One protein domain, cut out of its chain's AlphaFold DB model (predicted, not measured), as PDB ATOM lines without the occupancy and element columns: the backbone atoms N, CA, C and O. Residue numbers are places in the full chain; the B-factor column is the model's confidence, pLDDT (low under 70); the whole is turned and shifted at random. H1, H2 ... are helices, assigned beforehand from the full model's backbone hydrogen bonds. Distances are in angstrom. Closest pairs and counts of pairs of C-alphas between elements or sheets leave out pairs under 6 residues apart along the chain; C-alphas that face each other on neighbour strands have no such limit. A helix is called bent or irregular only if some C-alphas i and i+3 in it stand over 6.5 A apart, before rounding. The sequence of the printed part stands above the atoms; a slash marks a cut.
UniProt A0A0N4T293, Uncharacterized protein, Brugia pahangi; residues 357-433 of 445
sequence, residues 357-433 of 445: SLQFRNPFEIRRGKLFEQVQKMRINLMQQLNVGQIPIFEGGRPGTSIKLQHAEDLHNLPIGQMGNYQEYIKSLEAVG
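AT A GLANCE: This is residues 357 to 433 of the 445 residues of an uncharacterized protein of Brugia pahangi (UniProt A0A0N4T293). You are looking at a flat, loose spread of helices, with the long helix H2 at one end, the short H1 and H3 gathered near it, and H4 on its own at the other end. A long loop, residues 387 to 404, swings out from the end of H2 and folds back to H3, passing between H3 and H4 on its way; residues 413 to 418 stick out. The printed part has 77 residues with four named helices, H1 to H4 in chain order, and no named strand; the class is all helix. The whole is loose, with a radius of gyration of the C-alphas of 15.0 A, and spans 44 by 34 by 15 A.

IN THESE COORDINATES: Find C-alpha 357 at (-27.390, -4.646, 34.635), where H1, residues 357 to 360, begins. H2 runs from residue 368 to 386, 26.9 A long; it has a kink of 30 degrees near residue 375 and is irregular, with C-alphas 369 and 372 7.6 A apart. H3, residues 405 to 412, spans 10.6 A. H4, residues 422 to 431, spans 14.2 A and ends at C-alpha 431, (-4.332, -6.232, 53.684).

HOW THE PARTS SIT: Start at Ser 357: H1 touches H3, their closest C-alphas being those of Ser 357 and Gln 406, 4.7 A apart. H1 and H2 are close but not clearly touching, closest at the C-alphas of Phe 360 and Met 378, 6.3 A. H2 and H3 are also close but not clearly touching, closest at the C-alphas of Asn 381 and Leu 405, 5.8 A; they run opposite ways at a steep tilt of 65 degrees. H4 is apart from H1, H2 and H3. Every O i to N i+4 pair is within hydrogen-bond range in H4, against 13 of 15 in H2 and 3 of 4 in H3; H1 is too short for one.

THE WHOLE: The two C-alphas farthest apart, those of Arg 368 and Ala 431, are 45.5 A from each other. The printed part has no cut, and the link from H2 to H3 is long. Mean pLDDT of the printed part is 74.5; look for values under 70 at residues 387 to 403 and residue 419.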
ATOM      1  N   SER A 357     -28.503  -4.790  35.579       76.81
ATOM      2  CA  SER A 357     -27.390  -4.646  34.635       76.81
ATOM      3  C   SER A 357     -27.747  -4.862  33.167       76.81
ATOM      4  O   SER A 357     -27.117  -4.248  32.299       76.81
ATOM      5  N   LEU A 358     -28.753  -5.682  32.846       78.00
ATOM      6  CA  LEU A 358     -29.140  -5.938  31.456       78.00
ATOM      7  C   LEU A 358     -29.657  -4.670  30.762       78.00
ATOM      8  O   LEU A 358     -29.402  -4.475  29.574       78.00
ATOM      9  N   GLN A 359     -30.237  -3.734  31.518       82.06
ATOM     10  CA  GLN A 359     -30.696  -2.437  31.009       82.06
ATOM     11  C   GLN A 359     -29.547  -1.504  30.590       82.06
ATOM     12  O   GLN A 359     -29.797  -0.482  29.953       82.06
ATOM     13  N   PHE A 360     -28.294  -1.816  30.942       80.50
ATOM     14  CA  PHE A 360     -27.104  -1.113  30.438       80.50
ATOM     15  C   PHE A 360     -26.523  -1.761  29.176       80.50
ATOM     16  O   PHE A 360     -25.690  -1.149  28.509       80.50
ATOM     17  N   ARG A 361     -26.931  -2.996  28.851       81.62
ATOM     18  CA  ARG A 361     -26.414  -3.768  27.713       81.62
ATOM     19  C   ARG A 361     -27.409  -3.832  26.558       81.62
ATOM     20  O   ARG A 361     -26.995  -3.747  25.406       81.62
ATOM     21  N   ASN A 362     -28.698  -3.975  26.864       84.00
ATOM     22  CA  ASN A 362     -29.769  -4.104  25.888       84.00
ATOM     23  C   ASN A 362     -30.735  -2.902  25.953       84.00
ATOM     24  O   ASN A 362     -31.548  -2.812  26.878       84.00
ATOM     25  N   PRO A 363     -30.712  -2.000  24.956       83.88
ATOM     26  CA  PRO A 363     -31.609  -0.844  24.912       83.88
ATOM     27  C   PRO A 363     -33.099  -1.207  24.850       83.88
ATOM     28  O   PRO A 363     -33.935  -0.430  25.310       83.88
ATOM     29  N   PHE A 364     -33.449  -2.379  24.305       83.75
ATOM     30  CA  PHE A 364     -34.844  -2.808  24.140       83.75
ATOM     31  C   PHE A 364     -35.500  -3.272  25.446       83.75
ATOM     32  O   PHE A 364     -36.721  -3.398  25.511       83.75
ATOM     33  N   GLU A 365     -34.718  -3.491  26.502       81.38
ATOM     34  CA  GLU A 365     -35.241  -3.849  27.824       81.38
ATOM     35  C   GLU A 365     -35.685  -2.626  28.639       81.38
ATOM     36  O   GLU A 365     -36.389  -2.749  29.646       81.38
ATOM     37  N   ILE A 366     -35.319  -1.420  28.194       86.38
ATOM     38  CA  ILE A 366     -35.630  -0.174  28.889       86.38
ATOM     39  C   ILE A 366     -37.093   0.206  28.633       86.38
ATOM     40  O   ILE A 366     -37.486   0.615  27.540       86.38
ATOM     41  N   ARG A 367     -37.930   0.123  29.672       83.38
ATOM     42  CA  ARG A 367     -39.343   0.528  29.582       83.38
ATOM     43  C   ARG A 367     -39.471   2.038  29.379       83.38
ATOM     44  O   ARG A 367     -38.816   2.817  30.068       83.38
ATOM     45  N   ARG A 368     -40.435   2.464  28.550       85.50
ATOM     46  CA  ARG A 368     -40.696   3.886  28.236       85.50
ATOM     47  C   ARG A 368     -40.823   4.785  29.474       85.50
ATOM     48  O   ARG A 368     -40.279   5.881  29.477       85.50
ATOM     49  N   GLY A 369     -41.494   4.318  30.529       89.50
ATOM     50  CA  GLY A 369     -41.675   5.087  31.769       89.50
ATOM     51  C   GLY A 369     -40.389   5.326  32.572       89.50
ATOM     52  O   GLY A 369     -40.330   6.283  33.332       89.50
ATOM     53  N   LYS A 370     -39.357   4.494  32.384       86.50
ATOM     54  CA  LYS A 370     -38.050   4.609  33.055       86.50
ATOM     55  C   LYS A 370     -36.936   5.096  32.127       86.50
ATOM     56  O   LYS A 370     -35.789   5.194  32.547       86.50
ATOM     57  N   LEU A 371     -37.260   5.410  30.870       89.75
ATOM     58  CA  LEU A 371     -36.272   5.731  29.841       89.75
ATOM     59  C   LEU A 371     -35.404   6.931  30.229       89.75
ATOM     60  O   LEU A 371     -34.188   6.867  30.104       89.75
ATOM     61  N   PHE A 372     -36.017   8.005  30.731       91.94
ATOM     62  CA  PHE A 372     -35.280   9.206  31.123       91.94
ATOM     63  C   PHE A 372     -34.273   8.918  32.243       91.94
ATOM     64  O   PHE A 372     -33.099   9.254  32.112       91.94
ATOM     65  N   GLU A 373     -34.714   8.243  33.308       88.94
ATOM     66  CA  GLU A 373     -33.856   7.863  34.435       88.94
ATOM     67  C   GLU A 373     -32.715   6.941  33.978       88.94
ATOM     68  O   GLU A 373     -31.547   7.205  34.262       88.94
ATOM     69  N   GLN A 374     -33.036   5.905  33.196       88.50
ATOM     70  CA  GLN A 374     -32.053   4.927  32.739       88.50
ATOM     71  C   GLN A 374     -31.023   5.536  31.779       88.50
ATOM     72  O   GLN A 374     -29.844   5.202  31.851       88.50
ATOM     73  N   VAL A 375     -31.420   6.477  30.917       90.88
ATOM     74  CA  VAL A 375     -30.486   7.192  30.031       90.88
ATOM     75  C   VAL A 375     -29.513   8.059  30.825       90.88
ATOM     76  O   VAL A 375     -28.326   8.083  30.498       90.88
ATOM     77  N   GLN A 376     -29.965   8.721  31.897       87.94
ATOM     78  CA  GLN A 376     -29.052   9.459  32.777       87.94
ATOM     79  C   GLN A 376     -28.052   8.518  33.458       87.94
ATOM     80  O   GLN A 376     -26.854   8.797  33.458       87.94
ATOM     81  N   LYS A 377     -28.510   7.360  33.950       85.69
ATOM     82  CA  LYS A 377     -27.630   6.329  34.521       85.69
ATOM     83  C   LYS A 377     -26.618   5.799  33.504       85.69
ATOM     84  O   LYS A 377     -25.438   5.690  33.825       85.69
ATOM     85  N   MET A 378     -27.039   5.523  32.268       85.62
ATOM     86  CA  MET A 378     -26.141   5.093  31.188       85.62
ATOM     87  C   MET A 378     -25.106   6.166  30.841       85.62
ATOM     88  O   MET A 378     -23.934   5.843  30.666       85.62
ATOM     89  N   ARG A 379     -25.507   7.445  30.798       86.31
ATOM     90  CA  ARG A 379     -24.587   8.569  30.578       86.31
ATOM     91  C   ARG A 379     -23.546   8.658  31.692       86.31
ATOM     92  O   ARG A 379     -22.366   8.802  31.393       86.31
ATOM     93  N   ILE A 380     -23.961   8.551  32.954       82.69
ATOM     94  CA  ILE A 380     -23.045   8.551  34.104       82.69
ATOM     95  C   ILE A 380     -22.092   7.351  34.022       82.69
ATOM     96  O   ILE A 380     -20.884   7.542  34.140       82.69
ATOM     97  N   ASN A 381     -22.601   6.147  33.734       82.62
ATOM     98  CA  ASN A 381     -21.785   4.938  33.562       82.62
ATOM     99  C   ASN A 381     -20.747   5.100  32.436       82.62
ATOM    100  O   ASN A 381     -19.586   4.738  32.606       82.62
ATOM    101  N   LEU A 382     -21.132   5.691  31.299       83.56
ATOM    102  CA  LEU A 382     -20.223   5.950  30.178       83.56
ATOM    103  C   LEU A 382     -19.156   6.993  30.538       83.56
ATOM    104  O   LEU A 382     -17.973   6.773  30.297       83.56
ATOM    105  N   MET A 383     -19.551   8.106  31.158       80.31
ATOM    106  CA  MET A 383     -18.615   9.146  31.598       80.31
ATOM    107  C   MET A 383     -17.614   8.616  32.631       80.31
ATOM    108  O   MET A 383     -16.444   8.986  32.591       80.31
ATOM    109  N   GLN A 384     -18.049   7.720  33.521       73.12
ATOM    110  CA  GLN A 384     -17.175   7.031  34.473       73.12
ATOM    111  C   GLN A 384     -16.164   6.110  33.779       73.12
ATOM    112  O   GLN A 384     -15.026   6.022  34.223       73.12
ATOM    113  N   GLN A 385     -16.543   5.444  32.684       72.00
ATOM    114  CA  GLN A 385     -15.615   4.606  31.916       72.00
ATOM    115  C   GLN A 385     -14.577   5.422  31.138       72.00
ATOM    116  O   GLN A 385     -13.459   4.953  30.941       72.00
ATOM    117  N   LEU A 386     -14.940   6.627  30.695       72.81
ATOM    118  CA  LEU A 386     -14.057   7.504  29.922       72.81
ATOM    119  C   LEU A 386     -13.115   8.332  30.812       72.81
ATOM    120  O   LEU A 386     -11.998   8.640  30.399       72.81
ATOM    121  N   ASN A 387     -13.518   8.658  32.043       66.88
ATOM    122  CA  ASN A 387     -12.677   9.354  33.019       66.88
ATOM    123  C   ASN A 387     -11.797   8.366  33.803       66.88
ATOM    124  O   ASN A 387     -12.043   8.067  34.967       66.88
ATOM    125  N   VAL A 388     -10.722   7.895  33.170       57.41
ATOM    126  CA  VAL A 388      -9.744   6.945  33.749       57.41
ATOM    127  C   VAL A 388      -8.946   7.538  34.937       57.41
ATOM    128  O   VAL A 388      -8.256   6.810  35.643       57.41
ATOM    129  N   GLY A 389      -9.032   8.852  35.187       55.62
ATOM    130  CA  GLY A 389      -8.085   9.582  36.041       55.62
ATOM    131  C   GLY A 389      -8.540  10.064  37.425       55.62
ATOM    132  O   GLY A 389      -7.697  10.604  38.136       55.62
ATOM    133  N   GLN A 390      -9.805   9.935  37.851       50.59
ATOM    134  CA  GLN A 390     -10.226  10.456  39.168       50.59
ATOM    135  C   GLN A 390     -11.204   9.533  39.905       50.59
ATOM    136  O   GLN A 390     -12.268   9.221  39.390       50.59
ATOM    137  N   ILE A 391     -10.784   9.158  41.123       51.38
ATOM    138  CA  ILE A 391     -11.509   8.617  42.289       51.38
ATOM    139  C   ILE A 391     -12.603   7.572  41.965       51.38
ATOM    140  O   ILE A 391     -13.661   7.932  41.454       51.38
ATOM    141  N   PRO A 392     -12.429   6.286  42.331       51.91
ATOM    142  CA  PRO A 392     -13.514   5.311  42.242       51.91
ATOM    143  C   PRO A 392     -14.639   5.705  43.216       51.91
ATOM    144  O   PRO A 392     -14.489   5.599  44.425       51.91
ATOM    145  N   ILE A 393     -15.762   6.200  42.688       54.78
ATOM    146  CA  ILE A 393     -16.883   6.738  43.491       54.78
ATOM    147  C   ILE A 393     -17.707   5.624  44.167       54.78
ATOM    148  O   ILE A 393     -18.382   5.875  45.161       54.78
ATOM    149  N   PHE A 394     -17.638   4.386  43.669       55.31
ATOM    150  CA  PHE A 394     -18.340   3.243  44.252       55.31
ATOM    151  C   PHE A 394     -17.334   2.186  44.718       55.31
ATOM    152  O   PHE A 394     -16.891   1.343  43.938       55.31
ATOM    153  N   GLU A 395     -16.971   2.235  46.003       55.06
ATOM    154  CA  GLU A 395     -16.360   1.100  46.693       55.06
ATOM    155  C   GLU A 395     -17.465   0.084  47.004       55.06
ATOM    156  O   GLU A 395     -18.229   0.220  47.954       55.06
ATOM    157  N   GLY A 396     -17.594  -0.931  46.161       56.78
ATOM    158  CA  GLY A 396     -18.448  -2.083  46.424       56.78
ATOM    159  C   GLY A 396     -17.831  -3.324  45.797       56.78
ATOM    160  O   GLY A 396     -17.016  -3.221  44.886       56.78
ATOM    161  N   GLY A 397     -18.172  -4.507  46.298       62.12
ATOM    162  CA  GLY A 397     -17.479  -5.742  45.921       62.12
ATOM    163  C   GLY A 397     -16.224  -5.983  46.766       62.12
ATOM    164  O   GLY A 397     -16.199  -5.612  47.933       62.12
ATOM    165  N   ARG A 398     -15.199  -6.653  46.225       61.16
ATOM    166  CA  ARG A 398     -13.971  -6.966  46.983       61.16
ATOM    167  C   ARG A 398     -13.140  -5.694  47.254       61.16
ATOM    168  O   ARG A 398     -13.132  -4.792  46.411       61.16
ATOM    169  N   PRO A 399     -12.416  -5.603  48.383       58.75
ATOM    170  CA  PRO A 399     -11.582  -4.440  48.689       58.75
ATOM    171  C   PRO A 399     -10.523  -4.195  47.615       58.75
ATOM    172  O   PRO A 399      -9.878  -5.133  47.152       58.75
ATOM    173  N   GLY A 400     -10.351  -2.934  47.209       59.00
ATOM    174  CA  GLY A 400      -9.372  -2.538  46.189       59.00
ATOM    175  C   GLY A 400      -9.823  -2.720  44.734       59.00
ATOM    176  O   GLY A 400      -9.086  -2.331  43.830       59.00
ATOM    177  N   THR A 401     -11.025  -3.254  44.481       62.00
ATOM    178  CA  THR A 401     -11.614  -3.295  43.130       62.00
ATOM    179  C   THR A 401     -12.590  -2.147  42.895       62.00
ATOM    180  O   THR A 401     -13.453  -1.874  43.722       62.00
ATOM    181  N   SER A 402     -12.489  -1.503  41.731       61.66
ATOM    182  CA  SER A 402     -13.494  -0.556  41.253       61.66
ATOM    183  C   SER A 402     -14.646  -1.314  40.593       61.66
ATOM    184  O   SER A 402     -14.451  -2.060  39.630       61.66
ATOM    185  N   ILE A 403     -15.868  -1.137  41.103       66.06
ATOM    186  CA  ILE A 403     -17.063  -1.694  40.463       66.06
ATOM    187  C   ILE A 403     -17.689  -0.683  39.512       66.06
ATOM    188  O   ILE A 403     -17.830   0.501  39.811       66.06
ATOM    189  N   LYS A 404     -18.087  -1.172  38.336       70.69
ATOM    190  CA  LYS A 404     -18.866  -0.385  37.376       70.69
ATOM    191  C   LYS A 404     -20.296  -0.224  37.890       70.69
ATOM    192  O   LYS A 404     -20.830  -1.152  38.499       70.69
ATOM    193  N   LEU A 405     -20.943   0.892  37.552       71.12
ATOM    194  CA  LEU A 405     -22.317   1.200  37.973       71.12
ATOM    195  C   LEU A 405     -23.308   0.069  37.647       71.12
ATOM    196  O   LEU A 405     -24.128  -0.296  38.482       71.12
ATOM    197  N   GLN A 406     -23.161  -0.554  36.474       70.38
ATOM    198  CA  GLN A 406     -23.983  -1.693  36.047       70.38
ATOM    199  C   GLN A 406     -23.917  -2.891  37.012       70.38
ATOM    200  O   GLN A 406     -24.909  -3.578  37.201       70.38
ATOM    201  N   HIS A 407     -22.762  -3.135  37.638       71.56
ATOM    202  CA  HIS A 407     -22.575  -4.238  38.582       71.56
ATOM    203  C   HIS A 407     -22.936  -3.828  40.014       71.56
ATOM    204  O   HIS A 407     -23.314  -4.678  40.812       71.56
ATOM    205  N   ALA A 408     -22.861  -2.533  40.336       72.50
ATOM    206  CA  ALA A 408     -23.282  -1.999  41.627       72.50
ATOM    207  C   ALA A 408     -24.794  -2.163  41.851       72.50
ATOM    208  O   ALA A 408     -25.214  -2.549  42.940       72.50
ATOM    209  N   GLU A 409     -25.610  -1.917  40.820       73.31
ATOM    210  CA  GLU A 409     -27.064  -2.090  40.918       73.31
ATOM    211  C   GLU A 409     -27.465  -3.560  41.098       73.31
ATOM    212  O   GLU A 409     -28.374  -3.849  41.873       73.31
ATOM    213  N   ASP A 410     -26.769  -4.498  40.450       76.81
ATOM    214  CA  ASP A 410     -26.998  -5.930  40.670       76.81
ATOM    215  C   ASP A 410     -26.654  -6.327  42.110       76.81
ATOM    216  O   ASP A 410     -27.462  -6.970  42.775       76.81
ATOM    217  N   LEU A 411     -25.494  -5.885  42.617       72.69
ATOM    218  CA  LEU A 411     -25.051  -6.158  43.989       72.69
ATOM    219  C   LEU A 411     -26.011  -5.580  45.038       72.69
ATOM    220  O   LEU A 411     -26.250  -6.220  46.056       72.69
ATOM    221  N   HIS A 412     -26.579  -4.396  44.796       74.06
ATOM    222  CA  HIS A 412     -27.533  -3.767  45.713       74.06
ATOM    223  C   HIS A 412     -28.872  -4.517  45.790       74.06
ATOM    224  O   HIS A 412     -29.579  -4.421  46.790       74.06
ATOM    225  N   ASN A 413     -29.209  -5.280  44.750       73.44
ATOM    226  CA  ASN A 413     -30.418  -6.097  44.706       73.44
ATOM    227  C   ASN A 413     -30.180  -7.552  45.153       73.44
ATOM    228  O   ASN A 413     -31.121  -8.349  45.134       73.44
ATOM    229  N   LEU A 414     -28.958  -7.910  45.571       72.69
ATOM    230  CA  LEU A 414     -28.678  -9.231  46.130       72.69
ATOM    231  C   LEU A 414     -29.181  -9.338  47.577       72.69
ATOM    232  O   LEU A 414     -28.982  -8.421  48.378       72.69
ATOM    233  N   PRO A 415     -29.782 -10.476  47.966       76.06
ATOM    234  CA  PRO A 415     -30.089 -10.734  49.364       76.06
ATOM    235  C   PRO A 415     -28.794 -10.804  50.182       76.06
ATOM    236  O   PRO A 415     -27.789 -11.351  49.728       76.06
ATOM    237  N   ILE A 416     -28.841 -10.322  51.427       75.12
ATOM    238  CA  ILE A 416     -27.674 -10.208  52.325       75.12
ATOM    239  C   ILE A 416     -26.897 -11.532  52.448       75.12
ATOM    240  O   ILE A 416     -25.670 -11.534  52.439       75.12
ATOM    241  N   GLY A 417     -27.592 -12.676  52.471       76.69
ATOM    242  CA  GLY A 417     -26.964 -14.003  52.544       76.69
ATOM    243  C   GLY A 417     -26.111 -14.393  51.326       76.69
ATOM    244  O   GLY A 417     -25.316 -15.322  51.421       76.69
ATOM    245  N   GLN A 418     -26.249 -13.696  50.194       75.25
ATOM    246  CA  GLN A 418     -25.463 -13.903  48.971       75.25
ATOM    247  C   GLN A 418     -24.370 -12.842  48.773       75.25
ATOM    248  O   GLN A 418     -23.594 -12.941  47.825       75.25
ATOM    249  N   MET A 419     -24.270 -11.845  49.661       69.38
ATOM    250  CA  MET A 419     -23.276 -10.766  49.558       69.38
ATOM    251  C   MET A 419     -21.849 -11.204  49.946       69.38
ATOM    252  O   MET A 419     -20.900 -10.448  49.744       69.38
ATOM    253  N   GLY A 420     -21.678 -12.432  50.452       71.31
ATOM    254  CA  GLY A 420     -20.388 -13.004  50.847       71.31
ATOM    255  C   GLY A 420     -20.074 -12.853  52.340       71.31
ATOM    256  O   GLY A 420     -20.855 -12.303  53.114       71.31
ATOM    257  N   ASN A 421     -18.925 -13.384  52.763       79.06
ATOM    258  CA  ASN A 421     -18.491 -13.356  54.160       79.06
ATOM    259  C   ASN A 421     -17.820 -12.013  54.501       79.06
ATOM    260  O   ASN A 421     -16.712 -11.729  54.043       79.06
ATOM    261  N   TYR A 422     -18.462 -11.209  55.352       77.56
ATOM    262  CA  TYR A 422     -17.937  -9.906  55.779       77.56
ATOM    263  C   TYR A 422     -16.562 -10.000  56.461       77.56
ATOM    264  O   TYR A 422     -15.727  -9.111  56.306       77.56
ATOM    265  N   GLN A 423     -16.271 -11.104  57.155       77.88
ATOM    266  CA  GLN A 423     -14.994 -11.271  57.849       77.88
ATOM    267  C   GLN A 423     -13.811 -11.377  56.873       77.88
ATOM    268  O   GLN A 423     -12.716 -10.894  57.158       77.88
ATOM    269  N   GLU A 424     -14.017 -11.996  55.708       78.31
ATOM    270  CA  GLU A 424     -13.007 -12.062  54.642       78.31
ATOM    271  C   GLU A 424     -12.817 -10.700  53.965       78.31
ATOM    272  O   GLU A 424     -11.697 -10.333  53.599       78.31
ATOM    273  N   TYR A 425     -13.895  -9.924  53.853       76.81
ATOM    274  CA  TYR A 425     -13.858  -8.550  53.360       76.81
ATOM    275  C   TYR A 425     -13.035  -7.634  54.284       76.81
ATOM    276  O   TYR A 425     -12.150  -6.931  53.809       76.81
ATOM    277  N   ILE A 426     -13.224  -7.697  55.608       76.94
ATOM    278  CA  ILE A 426     -12.416  -6.911  56.560       76.94
ATOM    279  C   ILE A 426     -10.932  -7.287  56.501       76.94
ATOM    280  O   ILE A 426     -10.082  -6.406  56.394       76.94
ATOM    281  N   LYS A 427     -10.604  -8.585  56.477       81.62
ATOM    282  CA  LYS A 427      -9.209  -9.044  56.340       81.62
ATOM    283  C   LYS A 427      -8.549  -8.539  55.055       81.62
ATOM    284  O   LYS A 427      -7.369  -8.206  55.051       81.62
ATOM    285  N   SER A 428      -9.299  -8.488  53.953       76.94
ATOM    286  CA  SER A 428      -8.782  -7.964  52.685       76.94
ATOM    287  C   SER A 428      -8.693  -6.435  52.666       76.94
ATOM    288  O   SER A 428      -7.763  -5.909  52.063       76.94
ATOM    289  N   LEU A 429      -9.564  -5.712  53.380       75.00
ATOM    290  CA  LEU A 429      -9.409  -4.268  53.613       75.00
ATOM    291  C   LEU A 429      -8.142  -3.951  54.415       75.00
ATOM    292  O   LEU A 429      -7.392  -3.045  54.047       75.00
ATOM    293  N   GLU A 430      -7.887  -4.713  55.480       78.00
ATOM    294  CA  GLU A 430      -6.666  -4.604  56.283       78.00
ATOM    295  C   GLU A 430      -5.414  -4.874  55.440       78.00
ATOM    296  O   GLU A 430      -4.464  -4.096  55.497       78.00
ATOM    297  N   ALA A 431      -5.438  -5.907  54.588       78.19
ATOM    298  CA  ALA A 431      -4.332  -6.232  53.684       78.19
ATOM    299  C   ALA A 431      -4.022  -5.121  52.659       78.19
ATOM    300  O   ALA A 431      -2.878  -4.980  52.233       78.19
ATOM    301  N   VAL A 432      -5.020  -4.317  52.275       75.31
ATOM    302  CA  VAL A 432      -4.875  -3.178  51.345       75.31
ATOM    303  C   VAL A 432      -4.498  -1.879  52.088       75.31
ATOM    304  O   VAL A 432      -4.365  -0.819  51.481       75.31
ATOM    305  N   GLY A 433      -4.297  -1.931  53.411       71.62
ATOM    306  CA  GLY A 433      -3.922  -0.767  54.220       71.62
ATOM    307  C   GLY A 433      -5.066   0.229  54.446       71.62
ATOM    308  O   GLY A 433      -4.822   1.343  54.900       71.62
TER     309      GLY A 433